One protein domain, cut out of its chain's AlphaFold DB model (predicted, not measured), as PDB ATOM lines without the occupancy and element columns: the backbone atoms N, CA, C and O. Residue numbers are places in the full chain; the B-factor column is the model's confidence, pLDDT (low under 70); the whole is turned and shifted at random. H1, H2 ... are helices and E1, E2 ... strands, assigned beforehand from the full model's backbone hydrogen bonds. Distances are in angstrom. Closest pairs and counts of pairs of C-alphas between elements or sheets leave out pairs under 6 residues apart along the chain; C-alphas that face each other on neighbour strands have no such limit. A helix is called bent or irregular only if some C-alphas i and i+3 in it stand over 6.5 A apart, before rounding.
ATOM      1  N   ILE A  14     236.914 242.706 113.797       90.62
ATOM      2  CA  ILE A  14     237.153 242.723 115.240       90.62
ATOM      3  C   ILE A  14     235.937 243.226 116.033       90.62
ATOM      4  O   ILE A  14     235.661 242.684 117.103       90.62
ATOM      5  N   GLU A  15     235.163 244.177 115.500       87.94
ATOM      6  CA  GLU A  15     233.925 244.650 116.136       87.94
ATOM      7  C   GLU A  15     232.860 243.551 116.202       87.94
ATOM      8  O   GLU A  15     232.181 243.429 117.218       87.94
ATOM      9  N   LEU A  16     232.726 242.698 115.177       89.69
ATOM     10  CA  LEU A  16     231.807 241.552 115.272       89.69
ATOM     11  C   LEU A  16     232.355 240.472 116.202       89.69
ATOM     12  O   LEU A  16     231.593 239.872 116.961       89.69
ATOM     13  N   LEU A  17     233.666 240.235 116.156       91.81
ATOM     14  CA  LEU A  17     234.314 239.181 116.929       91.81
ATOM     15  C   LEU A  17     234.205 239.431 118.438       91.81
ATOM     16  O   LEU A  17     233.875 238.510 119.186       91.81
ATOM     17  N   VAL A  18     234.417 240.668 118.897       94.44
ATOM     18  CA  VAL A  18     234.298 240.991 120.327       94.44
ATOM     19  C   VAL A  18     232.852 240.883 120.823       94.44
ATOM     20  O   VAL A  18     232.614 240.432 121.943       94.44
ATOM     21  N   VAL A  19     231.866 241.215 119.985       94.44
ATOM     22  CA  VAL A  19     230.445 241.146 120.356       94.44
ATOM     23  C   VAL A  19     230.004 239.703 120.582       94.44
ATOM     24  O   VAL A  19     229.413 239.401 121.620       94.44
ATOM     25  N   VAL A  20     230.320 238.792 119.658       95.44
ATOM     26  CA  VAL A  20     229.967 237.373 119.837       95.44
ATOM     27  C   VAL A  20     230.738 236.737 120.994       95.44
ATOM     28  O   VAL A  20     230.187 235.875 121.678       95.44
ATOM     29  N   ALA A  21     231.959 237.207 121.278       96.25
ATOM     30  CA  ALA A  21     232.718 236.783 122.451       96.25
ATOM     31  C   ALA A  21     232.015 237.184 123.761       96.25
ATOM     32  O   ALA A  21     231.819 236.338 124.634       96.25
ATOM     33  N   ILE A  22     231.565 238.439 123.887       96.38
ATOM     34  CA  ILE A  22     230.848 238.913 125.085       96.38
ATOM     35  C   ILE A  22     229.495 238.202 125.234       96.38
ATOM     36  O   ILE A  22     229.170 237.730 126.326       96.38
ATOM     37  N   ILE A  23     228.721 238.064 124.149       96.75
ATOM     38  CA  ILE A  23     227.437 237.343 124.174       96.75
ATOM     39  C   ILE A  23     227.650 235.879 124.578       96.75
ATOM     40  O   ILE A  23     226.873 235.361 125.375       96.75
ATOM     41  N   GLY A  24     228.713 235.225 124.098       96.81
ATOM     42  CA  GLY A  24     229.052 233.850 124.471       96.81
ATOM     43  C   GLY A  24     229.313 233.686 125.970       96.81
ATOM     44  O   GLY A  24     228.763 232.777 126.598       96.81
ATOM     45  N   VAL A  25     230.081 234.603 126.569       96.00
ATOM     46  CA  VAL A  25     230.348 234.598 128.018       96.00
ATOM     47  C   VAL A  25     229.052 234.795 128.805       96.00
ATOM     48  O   VAL A  25     228.744 233.983 129.680       96.00
ATOM     49  N   LEU A  26     228.250 235.808 128.464       97.00
ATOM     50  CA  LEU A  26     226.986 236.081 129.157       97.00
ATOM     51  C   LEU A  26     225.980 234.927 129.003       97.00
ATOM     52  O   LEU A  26     225.350 234.522 129.983       97.00
ATOM     53  N   ALA A  27     225.864 234.349 127.806       96.31
ATOM     54  CA  ALA A  27     224.961 233.232 127.534       96.31
ATOM     55  C   ALA A  27     225.333 231.970 128.328       96.31
ATOM     56  O   ALA A  27     224.436 231.262 128.792       96.31
ATOM     57  N   SER A  28     226.630 231.706 128.534       95.12
ATOM     58  CA  SER A  28     227.093 230.538 129.299       95.12
ATOM     59  C   SER A  28     226.621 230.564 130.761       95.12
ATOM     60  O   SER A  28     226.098 229.566 131.264       95.12
ATOM     61  N   VAL A  29     226.710 231.724 131.421       94.81
ATOM     62  CA  VAL A  29     226.281 231.908 132.817       94.81
ATOM     63  C   VAL A  29     224.760 231.794 132.937       94.81
ATOM     64  O   VAL A  29     224.246 231.112 133.828       94.81
ATOM     65  N   VAL A  30     224.025 232.407 132.004       95.56
ATOM     66  CA  VAL A  30     222.556 232.343 131.976       95.56
ATOM     67  C   VAL A  30     222.077 230.903 131.801       95.56
ATOM     68  O   VAL A  30     221.194 230.463 132.541       95.56
ATOM     69  N   LEU A  31     222.680 230.139 130.887       94.00
ATOM     70  CA  LEU A  31     222.285 228.754 130.634       94.00
ATOM     71  C   LEU A  31     222.485 227.856 131.866       94.00
ATOM     72  O   LEU A  31     221.590 227.077 132.202       94.00
ATOM     73  N   ALA A  32     223.606 228.010 132.580       90.88
ATOM     74  CA  ALA A  32     223.864 227.276 133.820       90.88
ATOM     75  C   ALA A  32     222.815 227.587 134.908       90.88
ATOM     76  O   ALA A  32     222.306 226.677 135.572       90.88
ATOM     77  N   SER A  33     222.431 228.861 135.048       91.44
ATOM     78  CA  SER A  33     221.413 229.285 136.021       91.44
ATOM     79  C   SER A  33     220.007 228.766 135.681       91.44
ATOM     80  O   SER A  33     219.256 228.345 136.566       91.44
ATOM     81  N   LEU A  34     219.665 228.725 134.388       92.12
ATOM     82  CA  LEU A  34     218.353 228.299 133.916       92.12
ATOM     83  C   LEU A  34     218.124 226.801 134.130       92.12
ATOM     84  O   LEU A  34     216.996 226.401 134.419       92.12
ATOM     85  N   ASN A  35     219.168 225.975 134.023       89.50
ATOM     86  CA  ASN A  35     219.037 224.533 134.223       89.50
ATOM     87  C   ASN A  35     218.565 224.207 135.653       89.50
ATOM     88  O   ASN A  35     217.546 223.549 135.846       89.50
ATOM     89  N   SER A  36     219.213 224.808 136.657       88.75
ATOM     90  CA  SER A  36     218.825 224.656 138.067       88.75
ATOM     91  C   SER A  36     217.423 225.206 138.365       88.75
ATOM     92  O   SER A  36     216.679 224.640 139.169       88.75
ATOM     93  N   ALA A  37     217.039 226.318 137.730       90.62
ATOM     94  CA  ALA A  37     215.708 226.902 137.892       90.62
ATOM     95  C   ALA A  37     214.604 226.007 137.302       90.62
ATOM     96  O   ALA A  37     213.541 225.864 137.908       90.62
ATOM     97  N   ARG A  38     214.860 225.361 136.155       91.88
ATOM     98  CA  ARG A  38     213.924 224.421 135.517       91.88
ATOM     99  C   ARG A  38     213.664 223.194 136.385       91.88
ATOM    100  O   ARG A  38     212.506 222.806 136.530       91.88
ATOM    101  N   ASP A  39     214.696 222.630 137.003       89.94
ATOM    102  CA  ASP A  39     214.539 221.478 137.898       89.94
ATOM    103  C   ASP A  39     213.729 221.841 139.149       89.94
ATOM    104  O   ASP A  39     212.770 221.147 139.503       89.94
ATOM    105  N   LYS A  40     214.018 222.996 139.761       87.56
ATOM    106  CA  LYS A  40     213.219 223.523 140.881       87.56
ATOM    107  C   LYS A  40     211.764 223.788 140.484       87.56
ATOM    108  O   LYS A  40     210.859 223.505 141.271       87.56
ATOM    109  N   ALA A  41     211.521 224.295 139.275       87.75
ATOM    110  CA  ALA A  41     210.174 224.526 138.761       87.75
ATOM    111  C   ALA A  41     209.403 223.210 138.559       87.75
ATOM    112  O   ALA A  41     208.238 223.131 138.942       87.75
ATOM    113  N   ARG A  42     210.052 222.155 138.041       89.19
ATOM    114  CA  ARG A  42     209.452 220.813 137.905       89.19
ATOM    115  C   ARG A  42     209.048 220.227 139.255       89.19
ATOM    116  O   ARG A  42     207.914 219.779 139.406       89.19
ATOM    117  N   VAL A  43     209.937 220.296 140.247       84.69
ATOM    118  CA  VAL A  43     209.641 219.831 141.613       84.69
ATOM    119  C   VAL A  43     208.509 220.651 142.234       84.69
ATOM    120  O   VAL A  43     207.616 220.098 142.870       84.69
ATOM    121  N   THR A  44     208.506 221.969 142.030       82.69
ATOM    122  CA  THR A  44     207.437 222.844 142.531       82.69
ATOM    123  C   THR A  44     206.093 222.520 141.880       82.69
ATOM    124  O   THR A  44     205.095 222.436 142.588       82.69
ATOM    125  N   LYS A  45     206.062 222.259 140.567       83.75
ATOM    126  CA  LYS A  45     204.846 221.848 139.851       83.75
ATOM    127  C   LYS A  45     204.271 220.553 140.425       83.75
ATOM    128  O   LYS A  45     203.103 220.530 140.792       83.75
ATOM    129  N   ALA A  46     205.110 219.531 140.603       79.62
ATOM    130  CA  ALA A  46     204.690 218.264 141.200       79.62
ATOM    131  C   ALA A  46     204.137 218.450 142.626       79.62
ATOM    132  O   ALA A  46     203.115 217.870 142.981       79.62
ATOM    133  N   LYS A  47     204.760 219.315 143.439       73.94
ATOM    134  CA  LYS A  47     204.240 219.649 144.775       73.94
ATOM    135  C   LYS A  47     202.874 220.326 144.727       73.94
ATOM    136  O   LYS A  47     202.074 220.091 145.623       73.94
ATOM    137  N   VAL A  48     202.623 221.195 143.749       76.69
ATOM    138  CA  VAL A  48     201.323 221.867 143.592       76.69
ATOM    139  C   VAL A  48     200.248 220.856 143.200       76.69
ATOM    140  O   VAL A  48     199.213 220.811 143.854       76.69
ATOM    141  N   GLU A  49     200.532 219.987 142.229       80.00
ATOM    142  CA  GLU A  49     199.612 218.918 141.806       80.00
ATOM    143  C   GLU A  49     199.266 217.978 142.975       80.00
ATOM    144  O   GLU A  49     198.101 217.654 143.199       80.00
ATOM    145  N   MET A  50     200.252 217.600 143.798       70.94
ATOM    146  CA  MET A  50     200.003 216.786 144.996       70.94
ATOM    147  C   MET A  50     199.086 217.479 146.014       70.94
ATOM    148  O   MET A  50     198.241 216.814 146.610       70.94
ATOM    149  N   ARG A  51     199.211 218.799 146.216       67.69
ATOM    150  CA  ARG A  51     198.301 219.547 147.107       67.69
ATOM    151  C   ARG A  51     196.865 219.508 146.604       67.69
ATOM    152  O   ARG A  51     195.957 219.353 147.412       67.69
ATOM    153  N   GLU A  52     196.679 219.674 145.300       72.88
ATOM    154  CA  GLU A  52     195.358 219.688 144.671       72.88
ATOM    155  C   GLU A  52     194.660 218.332 144.845       72.88
ATOM    156  O   GLU A  52     193.502 218.269 145.256       72.88
ATOM    157  N   ILE A  53     195.398 217.232 144.669       73.25
ATOM    158  CA  ILE A  53     194.878 215.879 144.912       73.25
ATOM    159  C   ILE A  53     194.484 215.694 146.384       73.25
ATOM    160  O   ILE A  53     193.387 215.215 146.677       73.25
ATOM    161  N   VAL A  54     195.346 216.099 147.324       69.00
ATOM    162  CA  VAL A  54     195.055 216.007 148.766       69.00
ATOM    163  C   VAL A  54     193.822 216.840 149.138       69.00
ATOM    164  O   VAL A  54     192.985 216.372 149.909       69.00
ATOM    165  N   GLN A  55     193.658 218.032 148.557       68.06
ATOM    166  CA  GLN A  55     192.473 218.874 148.755       68.06
ATOM    167  C   GLN A  55     191.183 218.159 148.361       68.06
ATOM    168  O   GLN A  55     190.241 218.115 149.154       68.06
ATOM    169  N   VAL A  56     191.150 217.574 147.164       69.25
ATOM    170  CA  VAL A  56     189.966 216.864 146.665       69.25
ATOM    171  C   VAL A  56     189.629 215.664 147.554       69.25
ATOM    172  O   VAL A  56     188.459 215.445 147.868       69.25
ATOM    173  N   ILE A  57     190.640 214.931 148.031       68.12
ATOM    174  CA  ILE A  57     190.443 213.800 148.949       68.12
ATOM    175  C   ILE A  57     189.815 214.258 150.269       68.12
ATOM    176  O   ILE A  57     188.861 213.641 150.739       68.12
ATOM    177  N   ILE A  58     190.309 215.348 150.859       65.56
ATOM    178  CA  ILE A  58     189.774 215.880 152.122       65.56
ATOM    179  C   ILE A  58     188.315 216.326 151.953       65.56
ATOM    180  O   ILE A  58     187.491 216.078 152.835       65.56
ATOM    181  N   ILE A  59     187.982 216.966 150.828       68.94
ATOM    182  CA  ILE A  59     186.603 217.375 150.525       68.94
ATOM    183  C   ILE A  59     185.698 216.139 150.427       68.94
ATOM    184  O   ILE A  59     184.658 216.097 151.081       68.94
ATOM    185  N   ALA A  60     186.127 215.095 149.713       66.06
ATOM    186  CA  ALA A  60     185.368 213.849 149.588       66.06
ATOM    187  C   ALA A  60     185.186 213.112 150.933       66.06
ATOM    188  O   ALA A  60     184.127 212.537 151.198       66.06
ATOM    189  N   GLN A  61     186.189 213.150 151.817       65.00
ATOM    190  CA  GLN A  61     186.103 212.547 153.153       65.00
ATOM    191  C   GLN A  61     185.061 213.228 154.046       65.00
ATOM    192  O   GLN A  61     184.387 212.544 154.821       65.00
ATOM    193  N   ARG A  62     184.892 214.554 153.928       62.19
ATOM    194  CA  ARG A  62     183.863 215.295 154.679       62.19
ATOM    195  C   ARG A  62     182.448 214.846 154.332       62.19
ATOM    196  O   ARG A  62     181.587 214.889 155.202       62.19
ATOM    197  N   GLU A  63     182.220 214.403 153.100       65.62
ATOM    198  CA  GLU A  63     180.903 213.947 152.652       65.62
ATOM    199  C   GLU A  63     180.615 212.489 153.033       65.62
ATOM    200  O   GLU A  63     179.484 212.160 153.379       65.62
ATOM    201  N   GLN A  64     181.621 211.605 152.992       59.56
ATOM    202  CA  GLN A  64     181.405 210.156 153.137       59.56
ATOM    203  C   GLN A  64     181.687 209.596 154.539       59.56
ATOM    204  O   GLN A  64     181.417 208.419 154.782       59.56
ATOM    205  N   GLY A  65     182.234 210.392 155.467       55.41
ATOM    206  CA  GLY A  65     182.450 209.988 156.866       55.41
ATOM    207  C   GLY A  65     183.441 208.832 157.069       55.41
ATOM    208  O   GLY A  65     183.573 208.324 158.180       55.41
ATOM    209  N   LYS A  66     184.142 208.401 156.014       50.84
ATOM    210  CA  LYS A  66     185.156 207.344 156.055       50.84
ATOM    211  C   LYS A  66     186.524 207.984 155.826       50.84
ATOM    212  O   LYS A  66     186.760 208.479 154.721       50.84
ATOM    213  N   PRO A  67     187.421 208.007 156.826       52.16
ATOM    214  CA  PRO A  67     188.785 208.444 156.586       52.16
ATOM    215  C   PRO A  67     189.434 207.438 155.631       52.16
ATOM    216  O   PRO A  67     189.384 206.230 155.859       52.16
ATOM    217  N   LEU A  68     190.026 207.927 154.542       52.62
ATOM    218  CA  LEU A  68     191.022 207.122 153.847       52.62
ATOM    219  C   LEU A  68     192.217 207.100 154.789       52.62
ATOM    220  O   LEU A  68     192.744 208.165 155.114       52.62
ATOM    221  N   ASP A  69     192.569 205.915 155.276       48.31
ATOM    222  CA  ASP A  69     193.799 205.678 156.020       48.31
ATOM    223  C   ASP A  69     194.965 206.097 155.114       48.31
ATOM    224  O   ASP A  69     195.406 205.383 154.208       48.31
ATOM    225  N   ALA A  70     195.375 207.352 155.270       49.56
ATOM    226  CA  ALA A  70     196.635 207.826 154.767       49.56
ATOM    227  C   ALA A  70     197.664 207.107 155.624       49.56
ATOM    228  O   ALA A  70     197.878 207.515 156.765       49.56
ATOM    229  N   ASN A  71     198.216 206.018 155.076       43.16
ATOM    230  CA  ASN A  71     199.396 205.327 155.582       43.16
ATOM    231  C   ASN A  71     200.213 206.287 156.441       43.16
ATOM    232  O   ASN A  71     200.729 207.285 155.928       43.16
ATOM    233  N   GLN A  72     200.223 205.995 157.742       46.75
ATOM    234  CA  GLN A  72     200.866 206.750 158.805       46.75
ATOM    235  C   GLN A  72     202.366 206.873 158.509       46.75
ATOM    236  O   GLN A  72     203.191 206.124 159.017       46.75
ATOM    237  N   SER A  81     195.364 219.337 165.885       47.53
ATOM    238  CA  SER A  81     195.912 220.666 165.571       47.53
ATOM    239  C   SER A  81     195.711 220.990 164.093       47.53
ATOM    240  O   SER A  81     195.848 220.104 163.250       47.53
ATOM    241  N   ASN A  82     195.411 222.256 163.770       49.47
ATOM    242  CA  ASN A  82     195.420 222.731 162.385       49.47
ATOM    243  C   ASN A  82     196.811 222.462 161.791       49.47
ATOM    244  O   ASN A  82     197.821 222.862 162.373       49.47
ATOM    245  N   VAL A  83     196.869 221.745 160.668       52.47
ATOM    246  CA  VAL A  83     198.124 221.479 159.957       52.47
ATOM    247  C   VAL A  83     198.253 222.445 158.782       52.47
ATOM    248  O   VAL A  83     197.744 222.199 157.693       52.47
ATOM    249  N   ASP A  84     198.943 223.564 159.001       51.06
ATOM    250  CA  ASP A  84     199.241 224.557 157.950       51.06
ATOM    251  C   ASP A  84     200.422 224.126 157.049       51.06
ATOM    252  O   ASP A  84     200.694 224.714 155.996       51.06
ATOM    253  N   THR A  85     201.137 223.070 157.454       52.91
ATOM    254  CA  THR A  85     202.280 222.495 156.737       52.91
ATOM    255  C   THR A  85     202.104 220.993 156.554       52.91
ATOM    256  O   THR A  85     202.179 220.226 157.512       52.91
ATOM    257  N   PHE A  86     201.919 220.572 155.304       61.69
ATOM    258  CA  PHE A  86     201.944 219.163 154.920       61.69
ATOM    259  C   PHE A  86     203.393 218.720 154.655       61.69
ATOM    260  O   PHE A  86     204.141 219.430 153.973       61.69
ATOM    261  N   TRP A  87     203.794 217.569 155.199       52.72
ATOM    262  CA  TRP A  87     205.137 217.003 155.046       52.72
ATOM    263  C   TRP A  87     205.114 215.868 154.026       52.72
ATOM    264  O   TRP A  87     204.427 214.870 154.219       52.72
ATOM    265  N   VAL A  88     205.880 216.011 152.945       57.59
ATOM    266  CA  VAL A  88     206.005 214.977 151.907       57.59
ATOM    267  C   VAL A  88     207.478 214.766 151.615       57.59
ATOM    268  O   VAL A  88     208.166 215.715 151.235       57.59
ATOM    269  N   TYR A  89     207.970 213.540 151.810       52.00
ATOM    270  CA  TYR A  89     209.371 213.168 151.570       52.00
ATOM    271  C   TYR A  89     210.387 214.160 152.183       52.00
ATOM    272  O   TYR A  89     211.320 214.606 151.518       52.00
ATOM    273  N   GLY A  90     210.186 214.557 153.447       58.78
ATOM    274  CA  GLY A  90     211.109 215.443 154.171       58.78
ATOM    275  C   GLY A  90     211.073 216.920 153.757       58.78
ATOM    276  O   GLY A  90     211.943 217.684 154.170       58.78
ATOM    277  N   GLN A  91     210.089 217.353 152.959       57.41
ATOM    278  CA  GLN A  91     209.898 218.764 152.623       57.41
ATOM    279  C   GLN A  91     208.554 219.295 153.121       57.41
ATOM    280  O   GLN A  91     207.503 218.705 152.866       57.41
ATOM    281  N   THR A  92     208.596 220.456 153.782       62.31
ATOM    282  CA  THR A  92     207.400 221.236 154.107       62.31
ATOM    283  C   THR A  92     206.821 221.826 152.834       62.31
ATOM    284  O   THR A  92     207.527 222.469 152.048       62.31
ATOM    285  N   ILE A  93     205.524 221.648 152.646       59.25
ATOM    286  CA  ILE A  93     204.761 222.232 151.555       59.25
ATOM    287  C   ILE A  93     204.079 223.518 152.089       59.25
ATOM    288  O   ILE A  93     203.055 223.415 152.759       59.25
ATOM    289  N   PRO A  94     204.632 224.733 151.850       55.69
ATOM    290  CA  PRO A  94     204.100 225.983 152.412       55.69
ATOM    291  C   PRO A  94     202.807 226.415 151.715       55.69
ATOM    292  O   PRO A  94     202.794 226.495 150.488       55.69
ATOM    293  N   GLY A  95     201.743 226.716 152.464       52.72
ATOM    294  CA  GLY A  95     200.419 227.027 151.907       52.72
ATOM    295  C   GLY A  95     199.589 225.777 151.612       52.72
ATOM    296  O   GLY A  95     198.886 225.723 150.602       52.72
ATOM    297  N   ALA A  96     199.739 224.739 152.436       52.12
ATOM    298  CA  ALA A  96     198.753 223.673 152.485       52.12
ATOM    299  C   ALA A  96     197.422 224.256 153.006       52.12
ATOM    300  O   ALA A  96     197.447 225.185 153.816       52.12
ATOM    301  N   PRO A  97     196.264 223.768 152.530       50.50
ATOM    302  CA  PRO A  97     194.987 224.142 153.126       50.50
ATOM    303  C   PRO A  97     195.004 223.763 154.609       50.50
ATOM    304  O   PRO A  97     195.332 222.625 154.946       50.50
ATOM    305  N   SER A  98     194.623 224.692 155.482       54.50
ATOM    306  CA  SER A  98     194.361 224.391 156.889       54.50
ATOM    307  C   SER A  98     193.298 223.294 156.944       54.50
ATOM    308  O   SER A  98     192.151 223.534 156.559       54.50
ATOM    309  N   ILE A  99     193.675 222.082 157.349       53.62
ATOM    310  CA  ILE A  99     192.725 220.977 157.493       53.62
ATOM    311  C   ILE A  99     191.955 221.235 158.790       53.62
ATOM    312  O   ILE A  99     192.571 221.214 159.858       53.62
ATOM    313  N   PRO A 100     190.636 221.498 158.736       50.97
ATOM    314  CA  PRO A 100     189.868 221.709 159.951       50.97
ATOM    315  C   PRO A 100     189.837 220.405 160.744       50.97
ATOM    316  O   PRO A 100     189.547 219.352 160.168       50.97
TER     317      PRO A 100
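AT A GLANCE: This is residues 14 to 72 and 81 to 100 of the 106 residues of an uncharacterized protein of Candidatus Nomurabacteria bacterium GW2011_GWF2_43_24 (UniProt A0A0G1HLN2). One very long helix, H1, makes the long axis of a rod, and a small hairpin of two short strands, E1 and E2, sits beside its residues 44 to 54. Residues 14 to 43 of H1 stick out alone, well past the small body at the hairpin. The printed part has 79 residues, with one named helix and then two named strands, in the order H1, E1, E2; the sheet E1 - E2 is antiparallel and the class is mostly helix. The whole is extended, with a radius of gyration of the C-alphas of 22.3 A and spans of 76 by 20 by 19 A.

IN THESE COORDINATES: H1, residues 14 to 64, runs 74.9 A from C-alpha 14 at (237.153, 242.723, 115.240) to C-alpha 64 at (181.405, 210.156, 153.137), and is not bent. E1 is residues 85 to 88, 9.7 A long. E2, residues 91 to 94, is 9.3 A long and ends with C-alpha 94 at (204.100, 225.983, 152.412).

HOW THE PARTS SIT: In H1, 43 of 47 O i to N i+4 pairs are within hydrogen-bond range. The closest C-alphas of H1 and E2 are those of Lys 47 and Ile 93, 7.3 A apart. E1 and E2 form a hairpin with a tight link of 2 residues, antiparallel at 146 degrees between their directions. N 93 and O 86, at 2.9 A, and N 88 and O 91, at 3.1 A, are within hydrogen-bond range.

THE WHOLE: The C-alphas farthest apart are those of Ile 14 and Gly 65, at 76.1 A. Residues 61 to 66, of which 61 to 64 belong to H1, also stand free. Without the stretches that stand free, the body spans 27 by 21 by 19 A. Residues 73 to 80 are cut out in the link from H1 to E1, and C-alphas 72 and 81 are 16.2 A apart across the cut. The mean pLDDT of the printed part is 72.7, and it is under 70 at residue 51, residues 54 to 72 and residues 81 to 100.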